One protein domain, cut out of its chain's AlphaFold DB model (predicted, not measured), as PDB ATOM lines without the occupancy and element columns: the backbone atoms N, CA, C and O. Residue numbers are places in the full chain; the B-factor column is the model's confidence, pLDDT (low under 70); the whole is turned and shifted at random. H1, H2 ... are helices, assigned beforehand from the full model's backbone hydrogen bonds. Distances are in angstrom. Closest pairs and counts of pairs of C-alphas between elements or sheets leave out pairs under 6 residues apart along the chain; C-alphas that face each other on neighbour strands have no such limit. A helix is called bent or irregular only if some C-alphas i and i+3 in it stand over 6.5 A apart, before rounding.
ATOM      1  N   THR A 204       3.010 -46.980  -6.940       58.53
ATOM      2  CA  THR A 204       3.605 -46.851  -5.598       58.53
ATOM      3  C   THR A 204       3.650 -45.394  -5.129       58.53
ATOM      4  O   THR A 204       3.359 -45.098  -3.968       58.53
ATOM      5  N   ALA A 205       3.973 -44.461  -6.031       58.91
ATOM      6  CA  ALA A 205       3.961 -43.028  -5.733       58.91
ATOM      7  C   ALA A 205       2.535 -42.504  -5.459       58.91
ATOM      8  O   ALA A 205       2.334 -41.677  -4.567       58.91
ATOM      9  N   MET A 206       1.534 -43.012  -6.186       66.94
ATOM     10  CA  MET A 206       0.124 -42.660  -6.006       66.94
ATOM     11  C   MET A 206      -0.464 -43.240  -4.712       66.94
ATOM     12  O   MET A 206      -1.172 -42.516  -4.013       66.94
ATOM     13  N   THR A 207      -0.139 -44.485  -4.338       65.62
ATOM     14  CA  THR A 207      -0.560 -45.074  -3.050       65.62
ATOM     15  C   THR A 207       0.102 -44.402  -1.850       65.62
ATOM     16  O   THR A 207      -0.554 -44.186  -0.828       65.62
ATOM     17  N   LEU A 208       1.380 -44.013  -1.963       64.06
ATOM     18  CA  LEU A 208       2.053 -43.229  -0.925       64.06
ATOM     19  C   LEU A 208       1.350 -41.876  -0.739       64.06
ATOM     20  O   LEU A 208       1.052 -41.479   0.387       64.06
ATOM     21  N   LYS A 209       1.031 -41.196  -1.849       73.88
ATOM     22  CA  LYS A 209       0.335 -39.906  -1.835       73.88
ATOM     23  C   LYS A 209      -1.056 -40.005  -1.200       73.88
ATOM     24  O   LYS A 209      -1.339 -39.240  -0.285       73.88
ATOM     25  N   SER A 210      -1.902 -40.944  -1.632       74.31
ATOM     26  CA  SER A 210      -3.257 -41.090  -1.078       74.31
ATOM     27  C   SER A 210      -3.245 -41.438   0.414       74.31
ATOM     28  O   SER A 210      -4.098 -40.969   1.167       74.31
ATOM     29  N   SER A 211      -2.243 -42.192   0.872       71.25
ATOM     30  CA  SER A 211      -2.045 -42.483   2.295       71.25
ATOM     31  C   SER A 211      -1.622 -41.240   3.088       71.25
ATOM     32  O   SER A 211      -2.129 -41.013   4.187       71.25
ATOM     33  N   LEU A 212      -0.759 -40.390   2.517       72.44
ATOM     34  CA  LEU A 212      -0.365 -39.112   3.117       72.44
ATOM     35  C   LEU A 212      -1.549 -38.130   3.201       72.44
ATOM     36  O   LEU A 212      -1.779 -37.530   4.252       72.44
ATOM     37  N   ASP A 213      -2.333 -38.020   2.126       76.44
ATOM     38  CA  ASP A 213      -3.534 -37.178   2.050       76.44
ATOM     39  C   ASP A 213      -4.588 -37.611   3.099       76.44
ATOM     40  O   ASP A 213      -5.183 -36.764   3.769       76.44
ATOM     41  N   ASN A 214      -4.750 -38.921   3.338       76.81
ATOM     42  CA  ASN A 214      -5.624 -39.464   4.391       76.81
ATOM     43  C   ASN A 214      -5.153 -39.115   5.820       76.81
ATOM     44  O   ASN A 214      -5.977 -38.808   6.689       76.81
ATOM     45  N   VAL A 215      -3.841 -39.137   6.086       72.81
ATOM     46  CA  VAL A 215      -3.283 -38.703   7.383       72.81
ATOM     47  C   VAL A 215      -3.497 -37.198   7.580       72.81
ATOM     48  O   VAL A 215      -3.911 -36.772   8.661       72.81
ATOM     49  N   LEU A 216      -3.298 -36.391   6.532       75.31
ATOM     50  CA  LEU A 216      -3.517 -34.942   6.565       75.31
ATOM     51  C   LEU A 216      -4.988 -34.576   6.833       75.31
ATOM     52  O   LEU A 216      -5.253 -33.764   7.719       75.31
ATOM     53  N   ASP A 217      -5.949 -35.200   6.145       77.75
ATOM     54  CA  ASP A 217      -7.381 -34.992   6.409       77.75
ATOM     55  C   ASP A 217      -7.781 -35.440   7.829       77.75
ATOM     56  O   ASP A 217      -8.538 -34.748   8.517       77.75
ATOM     57  N   THR A 218      -7.198 -36.533   8.333       75.44
ATOM     58  CA  THR A 218      -7.389 -36.970   9.726       75.44
ATOM     59  C   THR A 218      -6.910 -35.901  10.717       75.44
ATOM     60  O   THR A 218      -7.656 -35.526  11.626       75.44
ATOM     61  N   CYS A 219      -5.724 -35.322  10.509       72.94
ATOM     62  CA  CYS A 219      -5.228 -34.201  11.315       72.94
ATOM     63  C   CYS A 219      -6.130 -32.955  11.207       72.94
ATOM     64  O   CYS A 219      -6.445 -32.334  12.223       72.94
ATOM     65  N   VAL A 220      -6.628 -32.615  10.012       77.06
ATOM     66  CA  VAL A 220      -7.583 -31.505   9.817       77.06
ATOM     67  C   VAL A 220      -8.895 -31.748  10.575       77.06
ATOM     68  O   VAL A 220      -9.437 -30.816  11.176       77.06
ATOM     69  N   LYS A 221      -9.402 -32.987  10.606       78.50
ATOM     70  CA  LYS A 221     -10.590 -33.381  11.386       78.50
ATOM     71  C   LYS A 221     -10.361 -33.254  12.896       78.50
ATOM     72  O   LYS A 221     -11.241 -32.738  13.588       78.50
ATOM     73  N   VAL A 222      -9.187 -33.644  13.405       75.44
ATOM     74  CA  VAL A 222      -8.798 -33.427  14.813       75.44
ATOM     75  C   VAL A 222      -8.769 -31.932  15.143       75.44
ATOM     76  O   VAL A 222      -9.452 -31.498  16.073       75.44
ATOM     77  N   CYS A 223      -8.064 -31.120  14.348       76.06
ATOM     78  CA  CYS A 223      -7.979 -29.673  14.558       76.06
ATOM     79  C   CYS A 223      -9.361 -28.998  14.541       76.06
ATOM     80  O   CYS A 223      -9.652 -28.179  15.412       76.06
ATOM     81  N   LYS A 224     -10.255 -29.381  13.617       81.19
ATOM     82  CA  LYS A 224     -11.641 -28.878  13.576       81.19
ATOM     83  C   LYS A 224     -12.418 -29.190  14.862       81.19
ATOM     84  O   LYS A 224     -13.067 -28.288  15.386       81.19
ATOM     85  N   LYS A 225     -12.318 -30.410  15.414       76.31
ATOM     86  CA  LYS A 225     -12.928 -30.739  16.721       76.31
ATOM     87  C   LYS A 225     -12.368 -29.862  17.849       76.31
ATOM     88  O   LYS A 225     -13.141 -29.351  18.657       76.31
ATOM     89  N   CYS A 226     -11.052 -29.646  17.871       75.38
ATOM     90  CA  CYS A 226     -10.395 -28.804  18.874       75.38
ATOM     91  C   CYS A 226     -10.872 -27.343  18.801       75.38
ATOM     92  O   CYS A 226     -11.170 -26.753  19.836       75.38
ATOM     93  N   PHE A 227     -11.017 -26.774  17.598       77.75
ATOM     94  CA  PHE A 227     -11.561 -25.422  17.431       77.75
ATOM     95  C   PHE A 227     -13.029 -25.320  17.868       77.75
ATOM     96  O   PHE A 227     -13.366 -24.395  18.595       77.75
ATOM     97  N   VAL A 228     -13.884 -26.295  17.533       80.06
ATOM     98  CA  VAL A 228     -15.287 -26.303  17.996       80.06
ATOM     99  C   VAL A 228     -15.381 -26.362  19.526       80.06
ATOM    100  O   VAL A 228     -16.194 -25.649  20.113       80.06
ATOM    101  N   LYS A 229     -14.530 -27.153  20.197       76.62
ATOM    102  CA  LYS A 229     -14.486 -27.193  21.670       76.62
ATOM    103  C   LYS A 229     -13.881 -25.931  22.290       76.62
ATOM    104  O   LYS A 229     -14.430 -25.441  23.271       76.62
ATOM    105  N   ARG A 230     -12.849 -25.330  21.685       77.06
ATOM    106  CA  ARG A 230     -12.359 -23.992  22.070       77.06
ATOM    107  C   ARG A 230     -13.486 -22.958  22.009       77.06
ATOM    108  O   ARG A 230     -13.663 -22.200  22.954       77.06
ATOM    109  N   ASP A 231     -14.264 -22.948  20.932       78.62
ATOM    110  CA  ASP A 231     -15.337 -21.969  20.729       78.62
ATOM    111  C   ASP A 231     -16.529 -22.210  21.675       78.62
ATOM    112  O   ASP A 231     -17.260 -21.275  22.001       78.62
ATOM    113  N   HIS A 232     -16.703 -23.437  22.177       77.38
ATOM    114  CA  HIS A 232     -17.622 -23.734  23.280       77.38
ATOM    115  C   HIS A 232     -17.106 -23.191  24.622       77.38
ATOM    116  O   HIS A 232     -17.851 -22.491  25.305       77.38
ATOM    117  N   VAL A 233     -15.828 -23.420  24.958       75.62
ATOM    118  CA  VAL A 233     -15.180 -22.861  26.163       75.62
ATOM    119  C   VAL A 233     -15.235 -21.330  26.161       75.62
ATOM    120  O   VAL A 233     -15.582 -20.730  27.174       75.62
ATOM    121  N   VAL A 234     -14.966 -20.684  25.020       78.69
ATOM    122  CA  VAL A 234     -15.079 -19.221  24.875       78.69
ATOM    123  C   VAL A 234     -16.511 -18.745  25.134       78.69
ATOM    124  O   VAL A 234     -16.686 -17.756  25.836       78.69
ATOM    125  N   LYS A 235     -17.542 -19.465  24.668       76.94
ATOM    126  CA  LYS A 235     -18.946 -19.125  24.968       76.94
ATOM    127  C   LYS A 235     -19.295 -19.264  26.452       76.94
ATOM    128  O   LYS A 235     -19.990 -18.400  26.973       76.94
ATOM    129  N   VAL A 236     -18.802 -20.297  27.138       72.31
ATOM    130  CA  VAL A 236     -19.008 -20.464  28.593       72.31
ATOM    131  C   VAL A 236     -18.320 -19.333  29.372       72.31
ATOM    132  O   VAL A 236     -18.938 -18.718  30.238       72.31
ATOM    133  N   LEU A 237     -17.089 -18.966  28.998       72.94
ATOM    134  CA  LEU A 237     -16.367 -17.827  29.586       72.94
ATOM    135  C   LEU A 237     -17.038 -16.473  29.281       72.94
ATOM    136  O   LEU A 237     -17.117 -15.608  30.154       72.94
ATOM    137  N   GLU A 238     -17.568 -16.280  28.070       75.12
ATOM    138  CA  GLU A 238     -18.356 -15.090  27.735       75.12
ATOM    139  C   GLU A 238     -19.657 -15.023  28.546       75.12
ATOM    140  O   GLU A 238     -20.012 -13.940  29.012       75.12
ATOM    141  N   ASN A 239     -20.344 -16.148  28.761       71.88
ATOM    142  CA  ASN A 239     -21.546 -16.211  29.594       71.88
ATOM    143  C   ASN A 239     -21.227 -15.880  31.062       71.88
ATOM    144  O   ASN A 239     -21.880 -15.002  31.629       71.88
ATOM    145  N   MET A 240     -20.169 -16.476  31.639       67.62
ATOM    146  CA  MET A 240     -19.629 -16.085  32.954       67.62
ATOM    147  C   MET A 240     -19.423 -14.569  33.051       67.62
ATOM    148  O   MET A 240     -19.874 -13.942  34.003       67.62
ATOM    149  N   SER A 241     -18.791 -13.957  32.042       68.19
ATOM    150  CA  SER A 241     -18.485 -12.518  32.046       68.19
ATOM    151  C   SER A 241     -19.709 -11.592  31.946       68.19
ATOM    152  O   SER A 241     -19.570 -10.383  32.132       68.19
ATOM    153  N   LYS A 242     -20.896 -12.130  31.624       67.75
ATOM    154  CA  LYS A 242     -22.104 -11.357  31.275       67.75
ATOM    155  C   LYS A 242     -23.306 -11.608  32.189       67.75
ATOM    156  O   LYS A 242     -24.300 -10.898  32.048       67.75
ATOM    157  N   SER A 243     -23.258 -12.584  33.100       56.38
ATOM    158  CA  SER A 243     -24.415 -12.966  33.928       56.38
ATOM    159  C   SER A 243     -24.120 -13.014  35.427       56.38
ATOM    160  O   SER A 243     -23.142 -13.622  35.853       56.38
ATOM    161  N   LEU A 244     -25.033 -12.458  36.228       54.75
ATOM    162  CA  LEU A 244     -25.112 -12.604  37.690       54.75
ATOM    163  C   LEU A 244     -25.722 -13.972  38.079       54.75
ATOM    164  O   LEU A 244     -26.711 -14.045  38.802       54.75
ATOM    165  N   SER A 245     -25.162 -15.055  37.534       57.72
ATOM    166  CA  SER A 245     -25.649 -16.430  37.734       57.72
ATOM    167  C   SER A 245     -24.945 -17.126  38.904       57.72
ATOM    168  O   SER A 245     -23.795 -16.826  39.221       57.72
ATOM    169  N   ASP A 246     -25.649 -18.067  39.535       56.53
ATOM    170  CA  ASP A 246     -25.205 -18.803  40.724       56.53
ATOM    171  C   ASP A 246     -23.929 -19.640  40.448       56.53
ATOM    172  O   ASP A 246     -23.939 -20.451  39.510       56.53
ATOM    173  N   PRO A 247     -22.835 -19.489  41.233       63.94
ATOM    174  CA  PRO A 247     -21.577 -20.215  41.030       63.94
ATOM    175  C   PRO A 247     -21.717 -21.738  40.901       63.94
ATOM    176  O   PRO A 247     -20.967 -22.346  40.140       63.94
ATOM    177  N   SER A 248     -22.701 -22.339  41.577       65.06
ATOM    178  CA  SER A 248     -22.975 -23.785  41.539       65.06
ATOM    179  C   SER A 248     -23.192 -24.320  40.113       65.06
ATOM    180  O   SER A 248     -22.676 -25.376  39.737       65.06
ATOM    181  N   ILE A 249     -23.892 -23.553  39.266       65.19
ATOM    182  CA  ILE A 249     -24.152 -23.939  37.870       65.19
ATOM    183  C   ILE A 249     -22.838 -23.942  37.078       65.19
ATOM    184  O   ILE A 249     -22.557 -24.888  36.338       65.19
ATOM    185  N   PHE A 250     -21.996 -22.928  37.283       67.38
ATOM    186  CA  PHE A 250     -20.706 -22.815  36.607       67.38
ATOM    187  C   PHE A 250     -19.693 -23.878  37.038       67.38
ATOM    188  O   PHE A 250     -18.904 -24.309  36.202       67.38
ATOM    189  N   GLU A 251     -19.710 -24.336  38.294       70.94
ATOM    190  CA  GLU A 251     -18.886 -25.479  38.705       70.94
ATOM    191  C   GLU A 251     -19.296 -26.753  37.953       70.94
ATOM    192  O   GLU A 251     -18.425 -27.481  37.473       70.94
ATOM    193  N   SER A 252     -20.601 -26.972  37.737       73.12
ATOM    194  CA  SER A 252     -21.084 -28.114  36.947       73.12
ATOM    195  C   SER A 252     -20.682 -28.042  35.464       73.12
ATOM    196  O   SER A 252     -20.157 -29.023  34.938       73.12
ATOM    197  N   GLU A 253     -20.815 -26.882  34.801       73.88
ATOM    198  CA  GLU A 253     -20.345 -26.701  33.414       73.88
ATOM    199  C   GLU A 253     -18.814 -26.806  33.305       73.88
ATOM    200  O   GLU A 253     -18.283 -27.323  32.320       73.88
ATOM    201  N   LEU A 254     -18.077 -26.350  34.321       74.00
ATOM    202  CA  LEU A 254     -16.621 -26.441  34.357       74.00
ATOM    203  C   LEU A 254     -16.139 -27.891  34.531       74.00
ATOM    204  O   LEU A 254     -15.141 -28.274  33.918       74.00
ATOM    205  N   ASP A 255     -16.835 -28.708  35.323       77.38
ATOM    206  CA  ASP A 255     -16.537 -30.138  35.475       77.38
ATOM    207  C   ASP A 255     -16.989 -30.970  34.264       77.38
ATOM    208  O   ASP A 255     -16.290 -31.914  33.881       77.38
ATOM    209  N   GLU A 256     -18.072 -30.574  33.588       78.12
ATOM    210  CA  GLU A 256     -18.431 -31.060  32.248       78.12
ATOM    211  C   GLU A 256     -17.265 -30.809  31.269       78.12
ATOM    212  O   GLU A 256     -16.723 -31.748  30.685       78.12
ATOM    213  N   LEU A 257     -16.772 -29.565  31.182       76.31
ATOM    214  CA  LEU A 257     -15.645 -29.189  30.318       76.31
ATOM    215  C   LEU A 257     -14.320 -29.876  30.696       76.31
ATOM    216  O   LEU A 257     -13.538 -30.212  29.803       76.31
ATOM    217  N   LYS A 258     -14.043 -30.135  31.984       78.06
ATOM    218  CA  LYS A 258     -12.882 -30.948  32.413       78.06
ATOM    219  C   LYS A 258     -13.004 -32.398  31.932       78.06
ATOM    220  O   LYS A 258     -12.000 -32.977  31.510       78.06
ATOM    221  N   ARG A 259     -14.210 -32.977  31.965       81.12
ATOM    222  CA  ARG A 259     -14.487 -34.329  31.455       81.12
ATOM    223  C   ARG A 259     -14.288 -34.388  29.941       81.12
ATOM    224  O   ARG A 259     -13.498 -35.200  29.465       81.12
ATOM    225  N   GLU A 260     -14.899 -33.455  29.208       77.00
ATOM    226  CA  GLU A 260     -14.743 -33.337  27.753       77.00
ATOM    227  C   GLU A 260     -13.287 -33.103  27.334       77.00
ATOM    228  O   GLU A 260     -12.837 -33.652  26.328       77.00
ATOM    229  N   LYS A 261     -12.523 -32.323  28.113       75.19
ATOM    230  CA  LYS A 261     -11.082 -32.150  27.908       75.19
ATOM    231  C   LYS A 261     -10.356 -33.498  27.989       75.19
ATOM    232  O   LYS A 261      -9.617 -33.831  27.067       75.19
ATOM    233  N   GLY A 262     -10.586 -34.280  29.047       74.75
ATOM    234  CA  GLY A 262      -9.946 -35.589  29.225       74.75
ATOM    235  C   GLY A 262     -10.338 -36.618  28.156       74.75
ATOM    236  O   GLY A 262      -9.530 -37.473  27.787       74.75
ATOM    237  N   GLU A 263     -11.554 -36.531  27.614       79.25
ATOM    238  CA  GLU A 263     -11.991 -37.332  26.463       79.25
ATOM    239  C   GLU A 263     -11.333 -36.875  25.152       79.25
ATOM    240  O   GLU A 263     -10.886 -37.712  24.362       79.25
ATOM    241  N   LEU A 264     -11.206 -35.563  24.934       77.56
ATOM    242  CA  LEU A 264     -10.535 -34.995  23.764       77.56
ATOM    243  C   LEU A 264      -9.028 -35.295  23.767       77.56
ATOM    244  O   LEU A 264      -8.488 -35.659  22.724       77.56
ATOM    245  N   GLU A 265      -8.361 -35.210  24.921       74.81
ATOM    246  CA  GLU A 265      -6.949 -35.582  25.084       74.81
ATOM    247  C   GLU A 265      -6.727 -37.064  24.736       74.81
ATOM    248  O   GLU A 265      -5.868 -37.368  23.907       74.81
ATOM    249  N   LYS A 266      -7.570 -37.978  25.242       80.88
ATOM    250  CA  LYS A 266      -7.541 -39.407  24.863       80.88
ATOM    251  C   LYS A 266      -7.823 -39.634  23.373       80.88
ATOM    252  O   LYS A 266      -7.178 -40.477  22.750       80.88
ATOM    253  N   PHE A 267      -8.767 -38.899  22.781       78.88
ATOM    254  CA  PHE A 267      -9.072 -38.992  21.348       78.88
ATOM    255  C   PHE A 267      -7.880 -38.551  20.481       78.88
ATOM    256  O   PHE A 267      -7.551 -39.226  19.501       78.88
ATOM    257  N   ILE A 268      -7.201 -37.463  20.858       75.88
ATOM    258  CA  ILE A 268      -5.980 -36.989  20.193       75.88
ATOM    259  C   ILE A 268      -4.860 -38.022  20.350       75.88
ATOM    260  O   ILE A 268      -4.276 -38.430  19.348       75.88
ATOM    261  N   GLU A 269      -4.588 -38.491  21.571       79.06
ATOM    262  CA  GLU A 269      -3.500 -39.434  21.851       79.06
ATOM    263  C   GLU A 269      -3.668 -40.757  21.081       79.06
ATOM    264  O   GLU A 269      -2.716 -41.247  20.469       79.06
ATOM    265  N   ASN A 270      -4.889 -41.300  21.032       82.25
ATOM    266  CA  ASN A 270      -5.198 -42.493  20.243       82.25
ATOM    267  C   ASN A 270      -5.012 -42.248  18.737       82.25
ATOM    268  O   ASN A 270      -4.383 -43.064  18.065       82.25
ATOM    269  N   THR A 271      -5.480 -41.109  18.214       77.38
ATOM    270  CA  THR A 271      -5.323 -40.761  16.787       77.38
ATOM    271  C   THR A 271      -3.847 -40.588  16.402       77.38
ATOM    272  O   THR A 271      -3.428 -41.024  15.331       77.38
ATOM    273  N   VAL A 272      -3.033 -39.996  17.284       76.12
ATOM    274  CA  VAL A 272      -1.581 -39.848  17.086       76.12
ATOM    275  C   VAL A 272      -0.885 -41.211  17.083       76.12
ATOM    276  O   VAL A 272      -0.077 -41.468  16.192       76.12
ATOM    277  N   LYS A 273      -1.228 -42.117  18.010       80.94
ATOM    278  CA  LYS A 273      -0.680 -43.487  18.044       80.94
ATOM    279  C   LYS A 273      -1.064 -44.303  16.806       80.94
ATOM    280  O   LYS A 273      -0.227 -45.028  16.274       80.94
ATOM    281  N   GLU A 274      -2.302 -44.182  16.329       78.81
ATOM    282  CA  GLU A 274      -2.773 -44.895  15.135       78.81
ATOM    283  C   GLU A 274      -2.101 -44.376  13.853       78.81
ATOM    284  O   GLU A 274      -1.644 -45.168  13.028       78.81
ATOM    285  N   ASN A 275      -1.968 -43.053  13.700       75.62
ATOM    286  CA  ASN A 275      -1.252 -42.464  12.565       75.62
ATOM    287  C   ASN A 275       0.259 -42.748  12.619       75.62
ATOM    288  O   ASN A 275       0.861 -42.962  11.571       75.62
ATOM    289  N   GLY A 276       0.861 -42.813  13.814       73.69
ATOM    290  CA  GLY A 276       2.255 -43.224  13.998       73.69
ATOM    291  C   GLY A 276       2.528 -44.616  13.427       73.69
ATOM    292  O   GLY A 276       3.409 -44.763  12.583       73.69
ATOM    293  N   LYS A 277       1.702 -45.612  13.784       81.56
ATOM    294  CA  LYS A 277       1.809 -46.978  13.237       81.56
ATOM    295  C   LYS A 277       1.712 -47.019  11.712       81.56
ATOM    296  O   LYS A 277       2.561 -47.622  11.069       81.56
ATOM    297  N   LYS A 278       0.735 -46.316  11.124       76.50
ATOM    298  CA  LYS A 278       0.566 -46.255   9.658       76.50
ATOM    299  C   LYS A 278       1.788 -45.656   8.953       76.50
ATOM    300  O   LYS A 278       2.121 -46.065   7.845       76.50
ATOM    301  N   ILE A 279       2.472 -44.701   9.587       73.94
ATOM    302  CA  ILE A 279       3.721 -44.119   9.075       73.94
ATOM    303  C   ILE A 279       4.880 -45.125   9.183       73.94
ATOM    304  O   ILE A 279       5.649 -45.256   8.233       73.94
ATOM    305  N   GLU A 280       4.994 -45.874  10.284       78.06
ATOM    306  CA  GLU A 280       5.999 -46.940  10.438       78.06
ATOM    307  C   GLU A 280       5.790 -48.092   9.436       78.06
ATOM    308  O   GLU A 280       6.757 -48.579   8.844       78.06
ATOM    309  N   GLU A 281       4.538 -48.477   9.177       79.00
ATOM    310  CA  GLU A 281       4.149 -49.452   8.149       79.00
ATOM    311  C   GLU A 281       4.546 -48.962   6.742       79.00
ATOM    312  O   GLU A 281       5.279 -49.658   6.035       79.00
ATOM    313  N   LEU A 282       4.189 -47.722   6.375       73.62
ATOM    314  CA  LEU A 282       4.589 -47.088   5.106       73.62
ATOM    315  C   LEU A 282       6.114 -47.017   4.922       73.62
ATOM    316  O   LEU A 282       6.619 -47.294   3.833       73.62
ATOM    317  N   ILE A 283       6.863 -46.665   5.973       74.69
ATOM    318  CA  ILE A 283       8.335 -46.641   5.942       74.69
ATOM    319  C   ILE A 283       8.893 -48.057   5.763       74.69
ATOM    320  O   ILE A 283       9.857 -48.247   5.018       74.69
ATOM    321  N   THR A 284       8.296 -49.054   6.417       77.62
ATOM    322  CA  THR A 284       8.730 -50.454   6.338       77.62
ATOM    323  C   THR A 284       8.518 -51.025   4.940       77.62
ATOM    324  O   THR A 284       9.431 -51.649   4.395       77.62
ATOM    325  N   ASP A 285       7.364 -50.777   4.322       70.38
ATOM    326  CA  ASP A 285       7.083 -51.257   2.969       70.38
ATOM    327  C   ASP A 285       7.875 -50.486   1.905       70.38
ATOM    328  O   ASP A 285       8.425 -51.117   1.005       70.38
ATOM    329  N   TRP A 286       8.093 -49.174   2.066       69.19
ATOM    330  CA  TRP A 286       9.042 -48.436   1.219       69.19
ATOM    331  C   TRP A 286      10.463 -49.014   1.313       69.19
ATOM    332  O   TRP A 286      11.109 -49.256   0.291       69.19
ATOM    333  N   GLN A 287      10.940 -49.323   2.525       67.75
ATOM    334  CA  GLN A 287      12.235 -49.979   2.711       67.75
ATOM    335  C   GLN A 287      12.290 -51.379   2.089       67.75
ATOM    336  O   GLN A 287      13.342 -51.737   1.561       67.75
ATOM    337  N   LYS A 288      11.207 -52.170   2.126       67.75
ATOM    338  CA  LYS A 288      11.140 -53.451   1.399       67.75
ATOM    339  C   LYS A 288      11.266 -53.218  -0.103       67.75
ATOM    340  O   LYS A 288      12.153 -53.811  -0.704       67.75
ATOM    341  N   THR A 289      10.462 -52.322  -0.682       61.59
ATOM    342  CA  THR A 289      10.465 -52.024  -2.127       61.59
ATOM    343  C   THR A 289      11.840 -51.571  -2.625       61.59
ATOM    344  O   THR A 289      12.282 -52.004  -3.687       61.59
ATOM    345  N   VAL A 290      12.555 -50.752  -1.843       59.34
ATOM    346  CA  VAL A 290      13.933 -50.326  -2.149       59.34
ATOM    347  C   VAL A 290      14.945 -51.475  -1.999       59.34
ATOM    348  O   VAL A 290      15.901 -51.550  -2.770       59.34
TER     349      VAL A 290
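What this domain is: This is residues 204 to 290 of the 859 residues of the protein "Intracellular protein transport protein USO1" of Asbolus verrucosus (UniProt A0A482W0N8). A long helical hairpin: two long helices, H1 and H2, run side by side in opposite ways, nearly parallel in line, and a loop of residues 241 to 246 turns the chain at one end. The first and last printed residues come back together at the other end. The printed part has 87 residues, with two named helices in the order H1, H2 and no named strand, and its class is all helix. It is extended, with a radius of gyration of the C-alphas of 19.9 A, and its spans of 67 by 18 by 10 A only just make it a rod.

How they stand to each other: Start with H1, residues 204 to 240, and go on to H2, residues 247 to 290; the two form a helical hairpin. They touch, with 7 pairs of C-alphas within 8 A. Look for the closest pair at the C-alphas of Val 215 and Asn 275, 6.7 A apart. The lines of the helices stand at a shallow tilt of 10 degrees, and they run opposite ways. Their centres are 11.1 A apart. In both H1 and H2 every O i to N i+4 pair is within hydrogen-bond range.

Where its parts are: Find C-alpha 204 at (3.605, -46.851, -5.598); from there H1 runs 54.5 A to C-alpha 240 at (-19.629, -16.085, 32.954). H2 begins at C-alpha 247 at (-21.577, -20.215, 41.030) and runs 63.5 A to C-alpha 290 at (13.933, -50.326, -2.149). Neither helix is bent.

The domain as a whole: The C-alphas of Leu 244 and Val 290 are the two farthest apart, at 67.3 A, while those of Thr 204 and Val 290 are 11.4 A apart. The link from H1 to H2, six residues, is short. Residues 241 to 249, of which 247 to 249 belong to H2, stand free. The printed part has no cut. Read the B-factor column for the model's confidence: the mean pLDDT of the printed part is 73.2, and it is under 70 at residues 204 to 208, 240 to 250 and 286 to 290.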